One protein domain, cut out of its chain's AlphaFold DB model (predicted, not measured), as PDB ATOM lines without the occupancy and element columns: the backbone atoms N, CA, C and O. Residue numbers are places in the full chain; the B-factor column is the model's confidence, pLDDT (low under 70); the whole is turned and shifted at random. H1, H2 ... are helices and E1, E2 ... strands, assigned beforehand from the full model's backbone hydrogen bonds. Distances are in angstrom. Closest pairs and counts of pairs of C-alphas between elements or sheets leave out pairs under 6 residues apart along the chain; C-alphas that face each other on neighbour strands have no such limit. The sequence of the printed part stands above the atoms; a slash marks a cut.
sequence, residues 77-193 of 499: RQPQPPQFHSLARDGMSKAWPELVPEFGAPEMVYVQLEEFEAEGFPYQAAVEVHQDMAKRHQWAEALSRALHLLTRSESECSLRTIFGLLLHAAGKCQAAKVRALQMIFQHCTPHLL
ATOM      1  N   ARG A  77     155.832  83.579 135.483       93.81
ATOM      2  CA  ARG A  77     155.049  83.689 134.234       93.81
ATOM      3  C   ARG A  77     153.589  84.087 134.454       93.81
ATOM      4  O   ARG A  77     152.920  84.428 133.483       93.81
ATOM      5  N   GLN A  78     153.089  84.044 135.690       94.25
ATOM      6  CA  GLN A  78     151.717  84.449 135.999       94.25
ATOM      7  C   GLN A  78     151.491  85.946 135.686       94.25
ATOM      8  O   GLN A  78     152.448  86.705 135.492       94.25
ATOM      9  N   PRO A  79     150.245  86.436 135.656       94.75
ATOM     10  CA  PRO A  79     149.979  87.873 135.632       94.75
ATOM     11  C   PRO A  79     150.567  88.582 136.860       94.75
ATOM     12  O   PRO A  79     150.748  87.971 137.916       94.75
ATOM     13  N   GLN A  80     150.884  89.873 136.732       96.00
ATOM     14  CA  GLN A  80     151.310  90.671 137.881       96.00
ATOM     15  C   GLN A  80     150.168  90.727 138.909       96.00
ATOM     16  O   GLN A  80     149.050  91.099 138.538       96.00
ATOM     17  N   PRO A  81     150.412  90.355 140.176       95.62
ATOM     18  CA  PRO A  81     149.359  90.355 141.175       95.62
ATOM     19  C   PRO A  81     149.087  91.783 141.696       95.62
ATOM     20  O   PRO A  81     149.894  92.692 141.472       95.62
ATOM     21  N   PRO A  82     147.966  91.994 142.412       96.94
ATOM     22  CA  PRO A  82     147.726  93.188 143.224       96.94
ATOM     23  C   PRO A  82     148.872  93.521 144.193       96.94
ATOM     24  O   PRO A  82     149.777  92.720 144.427       96.94
ATOM     25  N   GLN A  83     148.809  94.705 144.811       97.56
ATOM     26  CA  GLN A  83     149.770  95.098 145.846       97.56
ATOM     27  C   GLN A  83     149.798  94.077 146.993       97.56
ATOM     28  O   GLN A  83     148.745  93.656 147.475       97.56
ATOM     29  N   PHE A  84     151.000  93.741 147.473       97.88
ATOM     30  CA  PHE A  84     151.202  92.685 148.471       97.88
ATOM     31  C   PHE A  84     150.361  92.872 149.742       97.88
ATOM     32  O   PHE A  84     149.777  91.914 150.233       97.88
ATOM     33  N   HIS A  85     150.215  94.107 150.231       98.00
ATOM     34  CA  HIS A  85     149.367  94.407 151.390       98.00
ATOM     35  C   HIS A  85     147.901  93.992 151.192       98.00
ATOM     36  O   HIS A  85     147.283  93.485 152.124       98.00
ATOM     37  N   SER A  86     147.349  94.169 149.986       98.00
ATOM     38  CA  SER A  86     145.991  93.710 149.667       98.00
ATOM     39  C   SER A  86     145.920  92.187 149.690       98.00
ATOM     40  O   SER A  86     145.034  91.633 150.323       98.00
ATOM     41  N   LEU A  87     146.898  91.512 149.075       97.94
ATOM     42  CA  LEU A  87     146.958  90.047 149.053       97.94
ATOM     43  C   LEU A  87     147.058  89.454 150.459       97.94
ATOM     44  O   LEU A  87     146.384  88.476 150.761       97.94
ATOM     45  N   ALA A  88     147.882  90.056 151.319       98.00
ATOM     46  CA  ALA A  88     148.024  89.637 152.704       98.00
ATOM     47  C   ALA A  88     146.712  89.819 153.480       98.00
ATOM     48  O   ALA A  88     146.312  88.907 154.193       98.00
ATOM     49  N   ARG A  89     146.000  90.943 153.303       98.00
ATOM     50  CA  ARG A  89     144.673  91.153 153.912       98.00
ATOM     51  C   ARG A  89     143.644  90.135 153.438       98.00
ATOM     52  O   ARG A  89     142.939  89.569 154.269       98.00
ATOM     53  N   ASP A  90     143.570  89.897 152.132       97.94
ATOM     54  CA  ASP A  90     142.608  88.965 151.536       97.94
ATOM     55  C   ASP A  90     142.883  87.532 152.013       97.94
ATOM     56  O   ASP A  90     141.975  86.832 152.463       97.94
ATOM     57  N   GLY A  91     144.155  87.121 151.990       97.69
ATOM     58  CA  GLY A  91     144.603  85.824 152.489       97.69
ATOM     59  C   GLY A  91     144.304  85.635 153.975       97.69
ATOM     60  O   GLY A  91     143.762  84.600 154.351       97.69
ATOM     61  N   MET A  92     144.590  86.639 154.809       97.62
ATOM     62  CA  MET A  92     144.291  86.615 156.247       97.62
ATOM     63  C   MET A  92     142.791  86.531 156.528       97.62
ATOM     64  O   MET A  92     142.367  85.743 157.369       97.62
ATOM     65  N   SER A  93     141.989  87.309 155.797       97.62
ATOM     66  CA  SER A  93     140.527  87.308 155.932       97.62
ATOM     67  C   SER A  93     139.928  85.946 155.597       97.62
ATOM     68  O   SER A  93     138.958  85.532 156.220       97.62
ATOM     69  N   LYS A  94     140.521  85.237 154.630       97.88
ATOM     70  CA  LYS A  94     140.124  83.874 154.269       97.88
ATOM     71  C   LYS A  94     140.686  82.817 155.224       97.88
ATOM     72  O   LYS A  94     140.041  81.803 155.434       97.88
ATOM     73  N   ALA A  95     141.877  83.019 155.782       97.62
ATOM     74  CA  ALA A  95     142.485  82.072 156.712       97.62
ATOM     75  C   ALA A  95     141.781  82.064 158.079       97.62
ATOM     76  O   ALA A  95     141.604  80.993 158.654       97.62
ATOM     77  N   TRP A  96     141.345  83.224 158.582       97.81
ATOM     78  CA  TRP A  96     140.659  83.368 159.876       97.81
ATOM     79  C   TRP A  96     139.373  84.205 159.762       97.81
ATOM     80  O   TRP A  96     139.292  85.293 160.348       97.81
ATOM     81  N   PRO A  97     138.361  83.739 159.004       97.38
ATOM     82  CA  PRO A  97     137.119  84.484 158.793       97.38
ATOM     83  C   PRO A  97     136.358  84.775 160.094       97.38
ATOM     84  O   PRO A  97     135.589  85.732 160.152       97.38
ATOM     85  N   GLU A  98     136.578  83.978 161.139       96.88
ATOM     86  CA  GLU A  98     135.979  84.132 162.460       96.88
ATOM     87  C   GLU A  98     136.642  85.230 163.306       96.88
ATOM     88  O   GLU A  98     135.946  85.924 164.045       96.88
ATOM     89  N   LEU A  99     137.958  85.434 163.167       94.50
ATOM     90  CA  LEU A  99     138.707  86.390 163.991       94.50
ATOM     91  C   LEU A  99     138.677  87.802 163.402       94.50
ATOM     92  O   LEU A  99     138.684  88.788 164.136       94.50
ATOM     93  N   VAL A 100     138.619  87.942 162.075       93.62
ATOM     94  CA  VAL A 100     138.650  89.272 161.441       93.62
ATOM     95  C   VAL A 100     137.503  90.185 161.911       93.62
ATOM     96  O   VAL A 100     137.785  91.341 162.230       93.62
ATOM     97  N   PRO A 101     136.239  89.726 162.026       94.44
ATOM     98  CA  PRO A 101     135.159  90.542 162.580       94.44
ATOM     99  C   PRO A 101     135.342  90.873 164.065       94.44
ATOM    100  O   PRO A 101     134.975  91.969 164.483       94.44
ATOM    101  N   GLU A 102     135.916  89.955 164.848       94.06
ATOM    102  CA  GLU A 102     136.172  90.144 166.282       94.06
ATOM    103  C   GLU A 102     137.186  91.268 166.528       94.06
ATOM    104  O   GLU A 102     136.959  92.151 167.355       94.06
ATOM    105  N   PHE A 103     138.275  91.283 165.756       92.62
ATOM    106  CA  PHE A 103     139.344  92.279 165.873       92.62
ATOM    107  C   PHE A 103     139.141  93.515 164.975       92.62
ATOM    108  O   PHE A 103     139.928  94.462 165.023       92.62
ATOM    109  N   GLY A 104     138.097  93.520 164.141       92.81
ATOM    110  CA  GLY A 104     137.717  94.609 163.236       92.81
ATOM    111  C   GLY A 104     138.569  94.747 161.966       92.81
ATOM    112  O   GLY A 104     138.118  95.379 161.009       92.81
ATOM    113  N   ALA A 105     139.774  94.171 161.929       95.12
ATOM    114  CA  ALA A 105     140.656  94.189 160.763       95.12
ATOM    115  C   ALA A 105     141.661  93.015 160.771       95.12
ATOM    116  O   ALA A 105     142.114  92.621 161.850       95.12
ATOM    117  N   PRO A 106     142.082  92.492 159.599       93.94
ATOM    118  CA  PRO A 106     143.078  91.418 159.508       93.94
ATOM    119  C   PRO A 106     144.424  91.744 160.173       93.94
ATOM    120  O   PRO A 106     145.095  90.853 160.684       93.94
ATOM    121  N   GLU A 107     144.822  93.018 160.190       96.12
ATOM    122  CA  GLU A 107     146.073  93.489 160.799       96.12
ATOM    123  C   GLU A 107     146.085  93.405 162.328       96.12
ATOM    124  O   GLU A 107     147.147  93.503 162.938       96.12
ATOM    125  N   MET A 108     144.917  93.259 162.949       96.88
ATOM    126  CA  MET A 108     144.770  93.211 164.403       96.88
ATOM    127  C   MET A 108     144.632  91.779 164.929       96.88
ATOM    128  O   MET A 108     144.597  91.581 166.141       96.88
ATOM    129  N   VAL A 109     144.573  90.783 164.038       96.94
ATOM    130  CA  VAL A 109     144.437  89.371 164.406       96.94
ATOM    131  C   VAL A 109     145.751  88.863 164.995       96.94
ATOM    132  O   VAL A 109     146.761  88.764 164.295       96.94
ATOM    133  N   TYR A 110     145.720  88.528 166.283       97.56
ATOM    134  CA  TYR A 110     146.796  87.827 166.979       97.56
ATOM    135  C   TYR A 110     146.489  86.331 167.010       97.56
ATOM    136  O   TYR A 110     145.372  85.937 167.339       97.56
ATOM    137  N   VAL A 111     147.478  85.498 166.693       97.19
ATOM    138  CA  VAL A 111     147.344  84.039 166.744       97.19
ATOM    139  C   VAL A 111     148.505  83.423 167.509       97.19
ATOM    140  O   VAL A 111     149.618  83.948 167.511       97.19
ATOM    141  N   GLN A 112     148.234  82.269 168.104       97.31
ATOM    142  CA  GLN A 112     149.233  81.358 168.639       97.31
ATOM    143  C   GLN A 112     149.083  80.039 167.882       97.31
ATOM    144  O   GLN A 112     147.997  79.461 167.868       97.31
ATOM    145  N   LEU A 113     150.144  79.609 167.202       95.00
ATOM    146  CA  LEU A 113     150.155  78.406 166.376       95.00
ATOM    147  C   LEU A 113     151.187  77.437 166.950       95.00
ATOM    148  O   LEU A 113     152.393  77.593 166.736       95.00
ATOM    149  N   GLU A 114     150.704  76.457 167.714       94.06
ATOM    150  CA  GLU A 114     151.548  75.472 168.396       94.06
ATOM    151  C   GLU A 114     152.374  74.651 167.402       94.06
ATOM    152  O   GLU A 114     153.543  74.377 167.661       94.06
ATOM    153  N   GLU A 115     151.821  74.343 166.222       92.12
ATOM    154  CA  GLU A 115     152.489  73.531 165.197       92.12
ATOM    155  C   GLU A 115     153.756  74.193 164.636       92.12
ATOM    156  O   GLU A 115     154.619  73.517 164.076       92.12
ATOM    157  N   PHE A 116     153.864  75.515 164.777       90.69
ATOM    158  CA  PHE A 116     154.995  76.310 164.304       90.69
ATOM    159  C   PHE A 116     155.825  76.903 165.442       90.69
ATOM    160  O   PHE A 116     156.765  77.652 165.160       90.69
ATOM    161  N   GLU A 117     155.470  76.625 166.702       93.06
ATOM    162  CA  GLU A 117     156.068  77.257 167.885       93.06
ATOM    163  C   GLU A 117     156.155  78.788 167.724       93.06
ATOM    164  O   GLU A 117     157.185  79.416 167.984       93.06
ATOM    165  N   ALA A 118     155.084  79.387 167.196       94.12
ATOM    166  CA  ALA A 118     155.055  80.787 166.795       94.12
ATOM    167  C   ALA A 118     153.782  81.485 167.281       94.12
ATOM    168  O   ALA A 118     152.680  80.943 167.214       94.12
ATOM    169  N   GLU A 119     153.940  82.726 167.731       96.75
ATOM    170  CA  GLU A 119     152.844  83.605 168.127       96.75
ATOM    171  C   GLU A 119     153.079  85.023 167.604       96.75
ATOM    172  O   GLU A 119     154.220  85.443 167.394       96.75
ATOM    173  N   GLY A 120     151.999  85.758 167.352       97.69
ATOM    174  CA  GLY A 120     152.077  87.134 166.879       97.69
ATOM    175  C   GLY A 120     150.979  87.489 165.890       97.69
ATOM    176  O   GLY A 120     149.933  86.848 165.828       97.69
ATOM    177  N   PHE A 121     151.235  88.533 165.102       98.12
ATOM    178  CA  PHE A 121     150.301  89.037 164.100       98.12
ATOM    179  C   PHE A 121     150.731  88.578 162.694       98.12
ATOM    180  O   PHE A 121     151.709  89.113 162.151       98.12
ATOM    181  N   PRO A 122     150.047  87.601 162.064       97.88
ATOM    182  CA  PRO A 122     150.552  86.988 160.833       97.88
ATOM    183  C   PRO A 122     150.585  87.943 159.636       97.88
ATOM    184  O   PRO A 122     151.439  87.799 158.761       97.88
ATOM    185  N   TYR A 123     149.711  88.957 159.606       98.31
ATOM    186  CA  TYR A 123     149.759  90.005 158.586       98.31
ATOM    187  C   TYR A 123     151.087  90.778 158.626       98.31
ATOM    188  O   TYR A 123     151.763  90.905 157.604       98.31
ATOM    189  N   GLN A 124     151.480  91.278 159.804       98.38
ATOM    190  CA  GLN A 124     152.720  92.029 160.003       98.38
ATOM    191  C   GLN A 124     153.918  91.160 159.631       98.38
ATOM    192  O   GLN A 124     154.793  91.619 158.900       98.38
ATOM    193  N   ALA A 125     153.912  89.895 160.056       98.06
ATOM    194  CA  ALA A 125     154.965  88.946 159.724       98.06
ATOM    195  C   ALA A 125     155.087  88.698 158.211       98.06
ATOM    196  O   ALA A 125     156.189  88.724 157.663       98.06
ATOM    197  N   ALA A 126     153.967  88.523 157.503       98.31
ATOM    198  CA  ALA A 126     153.965  88.376 156.048       98.31
ATOM    199  C   ALA A 126     154.554  89.612 155.347       98.31
ATOM    200  O   ALA A 126     155.357  89.482 154.419       98.31
ATOM    201  N   VAL A 127     154.176  90.814 155.799       98.12
ATOM    202  CA  VAL A 127     154.707  92.089 155.289       98.12
ATOM    203  C   VAL A 127     156.208  92.208 155.554       98.12
ATOM    204  O   VAL A 127     156.946  92.574 154.641       98.12
ATOM    205  N   GLU A 128     156.665  91.876 156.760       97.50
ATOM    206  CA  GLU A 128     158.078  91.906 157.144       97.50
ATOM    207  C   GLU A 128     158.915  90.967 156.269       97.50
ATOM    208  O   GLU A 128     159.887  91.402 155.647       97.50
ATOM    209  N   VAL A 129     158.492  89.705 156.124       97.31
ATOM    210  CA  VAL A 129     159.176  88.727 155.263       97.31
ATOM    211  C   VAL A 129     159.240  89.231 153.820       97.31
ATOM    212  O   VAL A 129     160.301  89.174 153.194       97.31
ATOM    213  N   HIS A 130     158.142  89.769 153.284       97.56
ATOM    214  CA  HIS A 130     158.120  90.327 151.933       97.56
ATOM    215  C   HIS A 130     159.082  91.518 151.771       97.56
ATOM    216  O   HIS A 130     159.807  91.592 150.777       97.56
ATOM    217  N   GLN A 131     159.121  92.440 152.738       96.31
ATOM    218  CA  GLN A 131     160.030  93.591 152.727       96.31
ATOM    219  C   GLN A 131     161.500  93.163 152.801       96.31
ATOM    220  O   GLN A 131     162.327  93.677 152.044       96.31
ATOM    221  N   ASP A 132     161.826  92.178 153.635       94.38
ATOM    222  CA  ASP A 132     163.175  91.620 153.701       94.38
ATOM    223  C   ASP A 132     163.585  90.959 152.382       94.38
ATOM    224  O   ASP A 132     164.708  91.154 151.899       94.38
ATOM    225  N   MET A 133     162.657  90.243 151.741       92.62
ATOM    226  CA  MET A 133     162.887  89.646 150.427       92.62
ATOM    227  C   MET A 133     162.960  90.666 149.294       92.62
ATOM    228  O   MET A 133     163.501  90.337 148.239       92.62
ATOM    229  N   ALA A 134     162.473  91.897 149.468       91.56
ATOM    230  CA  ALA A 134     162.521  92.921 148.423       91.56
ATOM    231  C   ALA A 134     163.967  93.281 148.033       91.56
ATOM    232  O   ALA A 134     164.239  93.599 146.874       91.56
ATOM    233  N   LYS A 135     164.929  93.113 148.958       85.19
ATOM    234  CA  LYS A 135     166.378  93.200 148.671       85.19
ATOM    235  C   LYS A 135     166.826  92.186 147.608       85.19
ATOM    236  O   LYS A 135     167.852  92.371 146.959       85.19
ATOM    237  N   ARG A 136     166.052  91.115 147.421       82.94
ATOM    238  CA  ARG A 136     166.225  90.059 146.421       82.94
ATOM    239  C   ARG A 136     164.971  89.946 145.551       82.94
ATOM    240  O   ARG A 136     164.368  88.879 145.511       82.94
ATOM    241  N   HIS A 137     164.616  91.036 144.864       84.12
ATOM    242  CA  HIS A 137     163.450  91.241 143.979       84.12
ATOM    243  C   HIS A 137     162.655  89.982 143.578       84.12
ATOM    244  O   HIS A 137     161.475  89.878 143.897       84.12
ATOM    245  N   GLN A 138     163.305  88.994 142.950       88.31
ATOM    246  CA  GLN A 138     162.682  87.733 142.527       88.31
ATOM    247  C   GLN A 138     161.905  86.987 143.633       88.31
ATOM    248  O   GLN A 138     160.870  86.399 143.343       88.31
ATOM    249  N   TRP A 139     162.377  86.987 144.886       90.81
ATOM    250  CA  TRP A 139     161.745  86.252 145.988       90.81
ATOM    251  C   TRP A 139     160.486  86.964 146.480       90.81
ATOM    252  O   TRP A 139     159.477  86.310 146.726       90.81
ATOM    253  N   ALA A 140     160.522  88.295 146.572       94.88
ATOM    254  CA  ALA A 140     159.354  89.100 146.923       94.88
ATOM    255  C   ALA A 140     158.265  89.021 145.836       94.88
ATOM    256  O   ALA A 140     157.084  88.841 146.142       94.88
ATOM    257  N   GLU A 141     158.661  89.069 144.560       95.38
ATOM    258  CA  GLU A 141     157.733  88.886 143.440       95.38
ATOM    259  C   GLU A 141     157.123  87.482 143.421       95.38
ATOM    260  O   GLU A 141     155.904  87.349 143.293       95.38
ATOM    261  N   ALA A 142     157.946  86.440 143.579       95.44
ATOM    262  CA  ALA A 142     157.472  85.061 143.641       95.44
ATOM    263  C   ALA A 142     156.513  84.849 144.822       95.44
ATOM    264  O   ALA A 142     155.464  84.242 144.633       95.44
ATOM    265  N   LEU A 143     156.806  85.418 146.001       97.56
ATOM    266  CA  LEU A 143     155.907  85.389 147.158       97.56
ATOM    267  C   LEU A 143     154.572  86.081 146.872       97.56
ATOM    268  O   LEU A 143     153.523  85.515 147.165       97.56
ATOM    269  N   SER A 144     154.588  87.263 146.255       98.06
ATOM    270  CA  SER A 144     153.353  87.965 145.880       98.06
ATOM    271  C   SER A 144     152.484  87.121 144.943       98.06
ATOM    272  O   SER A 144     151.272  87.014 145.119       98.06
ATOM    273  N   ARG A 145     153.106  86.479 143.951       98.06
ATOM    274  CA  ARG A 145     152.418  85.627 142.968       98.06
ATOM    275  C   ARG A 145     151.896  84.339 143.601       98.06
ATOM    276  O   ARG A 145     150.764  83.955 143.324       98.06
ATOM    277  N   ALA A 146     152.690  83.720 144.474       98.12
ATOM    278  CA  ALA A 146     152.296  82.542 145.234       98.12
ATOM    279  C   ALA A 146     151.090  82.853 146.123       98.12
ATOM    280  O   ALA A 146     150.077  82.172 146.035       98.12
ATOM    281  N   LEU A 147     151.140  83.934 146.904       98.19
ATOM    282  CA  LEU A 147     150.039  84.306 147.787       98.19
ATOM    283  C   LEU A 147     148.768  84.658 147.003       98.19
ATOM    284  O   LEU A 147     147.676  84.274 147.418       98.19
ATOM    285  N   HIS A 148     148.891  85.325 145.850       98.19
ATOM    286  CA  HIS A 148     147.748  85.585 144.971       98.19
ATOM    287  C   HIS A 148     147.091  84.296 144.465       98.19
ATOM    288  O   HIS A 148     145.864  84.199 144.447       98.19
ATOM    289  N   LEU A 149     147.899  83.311 144.062       97.62
ATOM    290  CA  LEU A 149     147.418  82.011 143.608       97.62
ATOM    291  C   LEU A 149     146.741  81.247 144.751       97.62
ATOM    292  O   LEU A 149     145.560  80.922 144.654       97.62
ATOM    293  N   LEU A 150     147.463  81.052 145.858       97.81
ATOM    294  CA  LEU A 150     147.016  80.261 147.005       97.81
ATOM    295  C   LEU A 150     145.764  80.859 147.654       97.81
ATOM    296  O   LEU A 150     144.823  80.135 147.945       97.81
ATOM    297  N   THR A 151     145.667  82.185 147.796       97.88
ATOM    298  CA  THR A 151     144.460  82.823 148.362       97.88
ATOM    299  C   THR A 151     143.198  82.482 147.560       97.88
ATOM    300  O   THR A 151     142.104  82.386 148.117       97.88
ATOM    301  N   ARG A 152     143.327  82.249 146.250       97.00
ATOM    302  CA  ARG A 152     142.199  81.928 145.367       97.00
ATOM    303  C   ARG A 152     141.882  80.437 145.323       97.00
ATOM    304  O   ARG A 152     140.712  80.101 145.180       97.00
ATOM    305  N   SER A 153     142.888  79.574 145.441       95.94
ATOM    306  CA  SER A 153     142.738  78.132 145.223       95.94
ATOM    307  C   SER A 153     142.716  77.288 146.499       95.94
ATOM    308  O   SER A 153     142.096  76.231 146.504       95.94
ATOM    309  N   GLU A 154     143.347  77.742 147.581       96.62
ATOM    310  CA  GLU A 154     143.531  76.948 148.799       96.62
ATOM    311  C   GLU A 154     142.383  77.070 149.805       96.62
ATOM    312  O   GLU A 154     141.614  78.038 149.804       96.62
ATOM    313  N   SER A 155     142.302  76.080 150.698       97.12
ATOM    314  CA  SER A 155     141.390  76.064 151.846       97.12
ATOM    315  C   SER A 155     141.817  77.042 152.954       97.12
ATOM    316  O   SER A 155     142.951  77.524 152.971       97.12
ATOM    317  N   GLU A 156     140.927  77.308 153.914       97.19
ATOM    318  CA  GLU A 156     141.246  78.117 155.102       97.19
ATOM    319  C   GLU A 156     142.407  77.500 155.897       97.19
ATOM    320  O   GLU A 156     143.373  78.188 156.213       97.19
ATOM    321  N   CYS A 157     142.357  76.184 156.139       96.88
ATOM    322  CA  CYS A 157     143.391  75.441 156.863       96.88
ATOM    323  C   CYS A 157     144.760  75.560 156.177       96.88
ATOM    324  O   CYS A 157     145.739  75.945 156.814       96.88
ATOM    325  N   SER A 158     144.808  75.335 154.860       96.62
ATOM    326  CA  SER A 158     146.029  75.514 154.071       96.62
ATOM    327  C   SER A 158     146.587  76.934 154.219       96.62
ATOM    328  O   SER A 158     147.783  77.111 154.429       96.62
ATOM    329  N   LEU A 159     145.738  77.967 154.144       98.00
ATOM    330  CA  LEU A 159     146.192  79.351 154.291       98.00
ATOM    331  C   LEU A 159     146.703  79.650 155.706       98.00
ATOM    332  O   LEU A 159     147.696  80.366 155.831       98.00
ATOM    333  N   ARG A 160     146.114  79.064 156.759       97.75
ATOM    334  CA  ARG A 160     146.660  79.150 158.128       97.75
ATOM    335  C   ARG A 160     148.070  78.573 158.197       97.75
ATOM    336  O   ARG A 160     148.941  79.210 158.780       97.75
ATOM    337  N   THR A 161     148.326  77.436 157.544       97.44
ATOM    338  CA  THR A 161     149.681  76.869 157.415       97.44
ATOM    339  C   THR A 161     150.628  77.849 156.715       97.44
ATOM    340  O   THR A 161     151.716  78.114 157.221       97.44
ATOM    341  N   ILE A 162     150.217  78.443 155.587       98.00
ATOM    342  CA  ILE A 162     151.038  79.412 154.840       98.00
ATOM    343  C   ILE A 162     151.391  80.635 155.695       98.00
ATOM    344  O   ILE A 162     152.556  81.032 155.758       98.00
ATOM    345  N   PHE A 163     150.411  81.232 156.374       98.25
ATOM    346  CA  PHE A 163     150.653  82.376 157.254       98.25
ATOM    347  C   PHE A 163     151.421  81.990 158.523       98.25
ATOM    348  O   PHE A 163     152.225  82.792 158.991       98.25
ATOM    349  N   GLY A 164     151.257  80.769 159.034       97.81
ATOM    350  CA  GLY A 164     152.060  80.225 160.131       97.81
ATOM    351  C   GLY A 164     153.538  80.089 159.769       97.81
ATOM    352  O   GLY A 164     154.400  80.513 160.538       97.81
ATOM    353  N   LEU A 165     153.846  79.620 158.553       97.38
ATOM    354  CA  LEU A 165     155.216  79.589 158.027       97.38
ATOM    355  C   LEU A 165     155.825  80.995 157.928       97.38
ATOM    356  O   LEU A 165     156.987  81.188 158.289       97.38
ATOM    357  N   LEU A 166     155.052  81.985 157.464       98.06
ATOM    358  CA  LEU A 166     155.498  83.383 157.404       98.06
ATOM    359  C   LEU A 166     155.714  83.975 158.801       98.06
ATOM    360  O   LEU A 166     156.724  84.644 159.023       98.06
ATOM    361  N   LEU A 167     154.805  83.694 159.738       97.88
ATOM    362  CA  LEU A 167     154.899  84.120 161.133       97.88
ATOM    363  C   LEU A 167     156.157  83.570 161.801       97.88
ATOM    364  O   LEU A 167     156.950  84.340 162.339       97.88
ATOM    365  N   HIS A 168     156.389  82.262 161.686       96.00
ATOM    366  CA  HIS A 168     157.593  81.625 162.205       96.00
ATOM    367  C   HIS A 168     158.867  82.223 161.592       96.00
ATOM    368  O   HIS A 168     159.864  82.412 162.286       96.00
ATOM    369  N   ALA A 169     158.848  82.537 160.293       96.19
ATOM    370  CA  ALA A 169     160.018  83.015 159.568       96.19
ATOM    371  C   ALA A 169     160.377  84.487 159.823       96.19
ATOM    372  O   ALA A 169     161.555  84.833 159.701       96.19
ATOM    373  N   ALA A 170     159.417  85.360 160.150       96.62
ATOM    374  CA  ALA A 170     159.639  86.809 160.262       96.62
ATOM    375  C   ALA A 170     160.774  87.163 161.239       96.62
ATOM    376  O   ALA A 170     161.721  87.854 160.864       96.62
ATOM    377  N   GLY A 171     160.778  86.558 162.429       91.94
ATOM    378  CA  GLY A 171     161.819  86.764 163.442       91.94
ATOM    379  C   GLY A 171     163.126  85.991 163.218       91.94
ATOM    380  O   GLY A 171     163.993  85.996 164.092       91.94
ATOM    381  N   LYS A 172     163.280  85.280 162.095       93.75
ATOM    382  CA  LYS A 172     164.432  84.401 161.833       93.75
ATOM    383  C   LYS A 172     165.413  85.024 160.838       93.75
ATOM    384  O   LYS A 172     165.174  86.067 160.222       93.75
ATOM    385  N   CYS A 173     166.560  84.366 160.679       91.94
ATOM    386  CA  CYS A 173     167.589  84.770 159.728       91.94
ATOM    387  C   CYS A 173     167.110  84.656 158.264       91.94
ATOM    388  O   CYS A 173     166.119  83.994 157.944       91.94
ATOM    389  N   GLN A 174     167.852  85.278 157.345       90.94
ATOM    390  CA  GLN A 174     167.518  85.309 155.918       90.94
ATOM    391  C   GLN A 174     167.418  83.907 155.286       90.94
ATOM    392  O   GLN A 174     166.522  83.659 154.480       90.94
ATOM    393  N   ALA A 175     168.300  82.981 155.670       89.75
ATOM    394  CA  ALA A 175     168.275  81.603 155.183       89.75
ATOM    395  C   ALA A 175     167.009  80.850 155.630       89.75
ATOM    396  O   ALA A 175     166.389  80.156 154.823       89.75
ATOM    397  N   ALA A 176     166.574  81.039 156.883       91.69
ATOM    398  CA  ALA A 176     165.325  80.471 157.389       91.69
ATOM    399  C   ALA A 176     164.102  81.046 156.655       91.69
ATOM    400  O   ALA A 176     163.199  80.296 156.287       91.69
ATOM    401  N   LYS A 177     164.110  82.351 156.347       94.12
ATOM    402  CA  LYS A 177     163.078  82.991 155.515       94.12
ATOM    403  C   LYS A 177     163.002  82.364 154.126       94.12
ATOM    404  O   LYS A 177     161.922  81.975 153.696       94.12
ATOM    405  N   VAL A 178     164.135  82.196 153.440       91.50
ATOM    406  CA  VAL A 178     164.174  81.537 152.118       91.50
ATOM    407  C   VAL A 178     163.627  80.108 152.187       91.50
ATOM    408  O   VAL A 178     162.860  79.715 151.311       91.50
ATOM    409  N   ARG A 179     163.962  79.351 153.240       90.75
ATOM    410  CA  ARG A 179     163.429  78.000 153.457       90.75
ATOM    411  C   ARG A 179     161.907  78.004 153.619       90.75
ATOM    412  O   ARG A 179     161.232  77.234 152.942       90.75
ATOM    413  N   ALA A 180     161.360  78.895 154.445       94.25
ATOM    414  CA  ALA A 180     159.911  79.023 154.615       94.25
ATOM    415  C   ALA A 180     159.206  79.367 153.291       94.25
ATOM    416  O   ALA A 180     158.177  78.780 152.966       94.25
ATOM    417  N   LEU A 181     159.791  80.248 152.472       95.00
ATOM    418  CA  LEU A 181     159.249  80.572 151.147       95.00
ATOM    419  C   LEU A 181     159.254  79.377 150.198       95.00
ATOM    420  O   LEU A 181     158.295  79.190 149.460       95.00
ATOM    421  N   GLN A 182     160.304  78.557 150.215       92.44
ATOM    422  CA  GLN A 182     160.349  77.337 149.406       92.44
ATOM    423  C   GLN A 182     159.232  76.367 149.802       92.44
ATOM    424  O   GLN A 182     158.571  75.832 148.916       92.44
ATOM    425  N   MET A 183     158.959  76.210 151.102       94.31
ATOM    426  CA  MET A 183     157.823  75.413 151.584       94.31
ATOM    427  C   MET A 183     156.488  75.992 151.096       94.31
ATOM    428  O   MET A 183     155.668  75.268 150.544       94.31
ATOM    429  N   ILE A 184     156.299  77.313 151.178       96.75
ATOM    430  CA  ILE A 184     155.106  77.996 150.638       96.75
ATOM    431  C   ILE A 184     154.960  77.760 149.129       96.75
ATOM    432  O   ILE A 184     153.862  77.521 148.630       96.75
ATOM    433  N   PHE A 185     156.059  77.797 148.375       95.12
ATOM    434  CA  PHE A 185     156.032  77.558 146.934       95.12
ATOM    435  C   PHE A 185     155.658  76.116 146.597       95.12
ATOM    436  O   PHE A 185     154.957  75.900 145.612       95.12
ATOM    437  N   GLN A 186     156.031  75.137 147.421       93.19
ATOM    438  CA  GLN A 186     155.608  73.750 147.221       93.19
ATOM    439  C   GLN A 186     154.079  73.598 147.256       93.19
ATOM    440  O   GLN A 186     153.547  72.829 146.455       93.19
ATOM    441  N   HIS A 187     153.354  74.404 148.041       95.25
ATOM    442  CA  HIS A 187     151.881  74.438 148.003       95.25
ATOM    443  C   HIS A 187     151.313  74.966 146.674       95.25
ATOM    444  O   HIS A 187     150.160  74.715 146.349       95.25
ATOM    445  N   CYS A 188     152.108  75.664 145.860       95.69
ATOM    446  CA  CYS A 188     151.679  76.100 144.531       95.69
ATOM    447  C   CYS A 188     151.753  74.975 143.484       95.69
ATOM    448  O   CYS A 188     151.242  75.154 142.378       95.69
ATOM    449  N   THR A 189     152.394  73.840 143.797       92.06
ATOM    450  CA  THR A 189     152.618  72.727 142.857       92.06
ATOM    451  C   THR A 189     151.333  72.266 142.165       92.06
ATOM    452  O   THR A 189     151.336  72.272 140.931       92.06
ATOM    453  N   PRO A 190     150.235  71.944 142.887       89.81
ATOM    454  CA  PRO A 190     149.024  71.394 142.266       89.81
ATOM    455  C   PRO A 190     148.348  72.358 141.283       89.81
ATOM    456  O   PRO A 190     147.562  71.943 140.439       89.81
ATOM    457  N   HIS A 191     148.656  73.653 141.395       91.00
ATOM    458  CA  HIS A 191     148.031  74.726 140.620       91.00
ATOM    459  C   HIS A 191     148.876  75.185 139.426       91.00
ATOM    460  O   HIS A 191     148.364  75.850 138.527       91.00
ATOM    461  N   LEU A 192     150.182  74.904 139.437       88.69
ATOM    462  CA  LEU A 192     151.133  75.409 138.440       88.69
ATOM    463  C   LEU A 192     151.679  74.331 137.526       88.69
ATOM    464  O   LEU A 192     152.015  74.617 136.374       88.69
ATOM    465  N   LEU A 193     151.854  73.128 138.059       82.94
ATOM    466  CA  LEU A 193     152.302  72.004 137.267       82.94
ATOM    467  C   LEU A 193     151.055  71.303 136.741       82.94
ATOM    468  O   LEU A 193     150.093  71.144 137.495       82.94
TER     469      LEU A 193
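This is residues 77 to 193 of the 499 residues of the protein "Hypothetical protein" of Symbiodinium sp. CCMP2592 (UniProt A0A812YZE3). Five helices, H1, H3, H4, H5 and H6, make an up-and-down bundle, part aligned and part crossed, and a small hairpin of two short antiparallel strands, E1 and E2, packs with E2 on one side of H5. The short helices H2 and H7 lie far from the middle, H2 near H1 and H7 near H4. The printed part has 117 residues, with named elements in the order H1, H2, E1, E2, H3, H4, H5, H6, H7, and its class is mostly helix. It is compact, with a radius of gyration of the C-alphas of 13.0 A and spans of 38 by 29 by 24 A.

E1 is residues 111 to 113 and E2 residues 118 to 120. H5, residues 156 to 170, is 21.0 A long, and H3, residues 122 to 134, is 18.2 A. H1, residues 84 to 95, is 16.0 A long and begins at C-alpha 84 at (151.202, 92.685, 148.471). H4, residues 137 to 153, is the longest helix at 24.5 A, and H6, residues 174 to 186, is 18.7 A. H2 is residues 99 to 103; H7, residues 189 to 192, ends at C-alpha 192 at (151.133, 75.409, 138.440).

In the hairpin of E1 and E2, N 111 and O 120 are 2.9 A apart and N 113 and O 118 are 2.9 A apart, within hydrogen-bond range. The closest C-alphas of E2 and H5, those of Ala 118 and His 168, are 5.3 A apart. The bundle is up and down, each helix running against the one before it in the chain. H3 touches H5 at a steep tilt of 57 degrees, closest at the C-alphas of Ala 125 and Leu 167, 5.0 A. H5 and H6 form a helical hairpin at a shallow tilt of 15 degrees, closest at the C-alphas of Ala 169 and Lys 177, 5.1 A. H4 touches H1 with residues 144 to 151 alone, closest at the C-alphas of Gly 91 and Thr 151, 5.1 A. H1 and H6 are apart. Every O i to N i+4 pair is within hydrogen-bond range in H1, H2, H3, H5 and H6, and 12 of 13 are in H4; H7 is too short for such a pair.

The two C-alphas farthest apart, those of Glu 102 and Leu 193, are 37.8 A apart. The printed part has no cut and no long link. Its mean pLDDT is 95.3, and no printed residue is under 70.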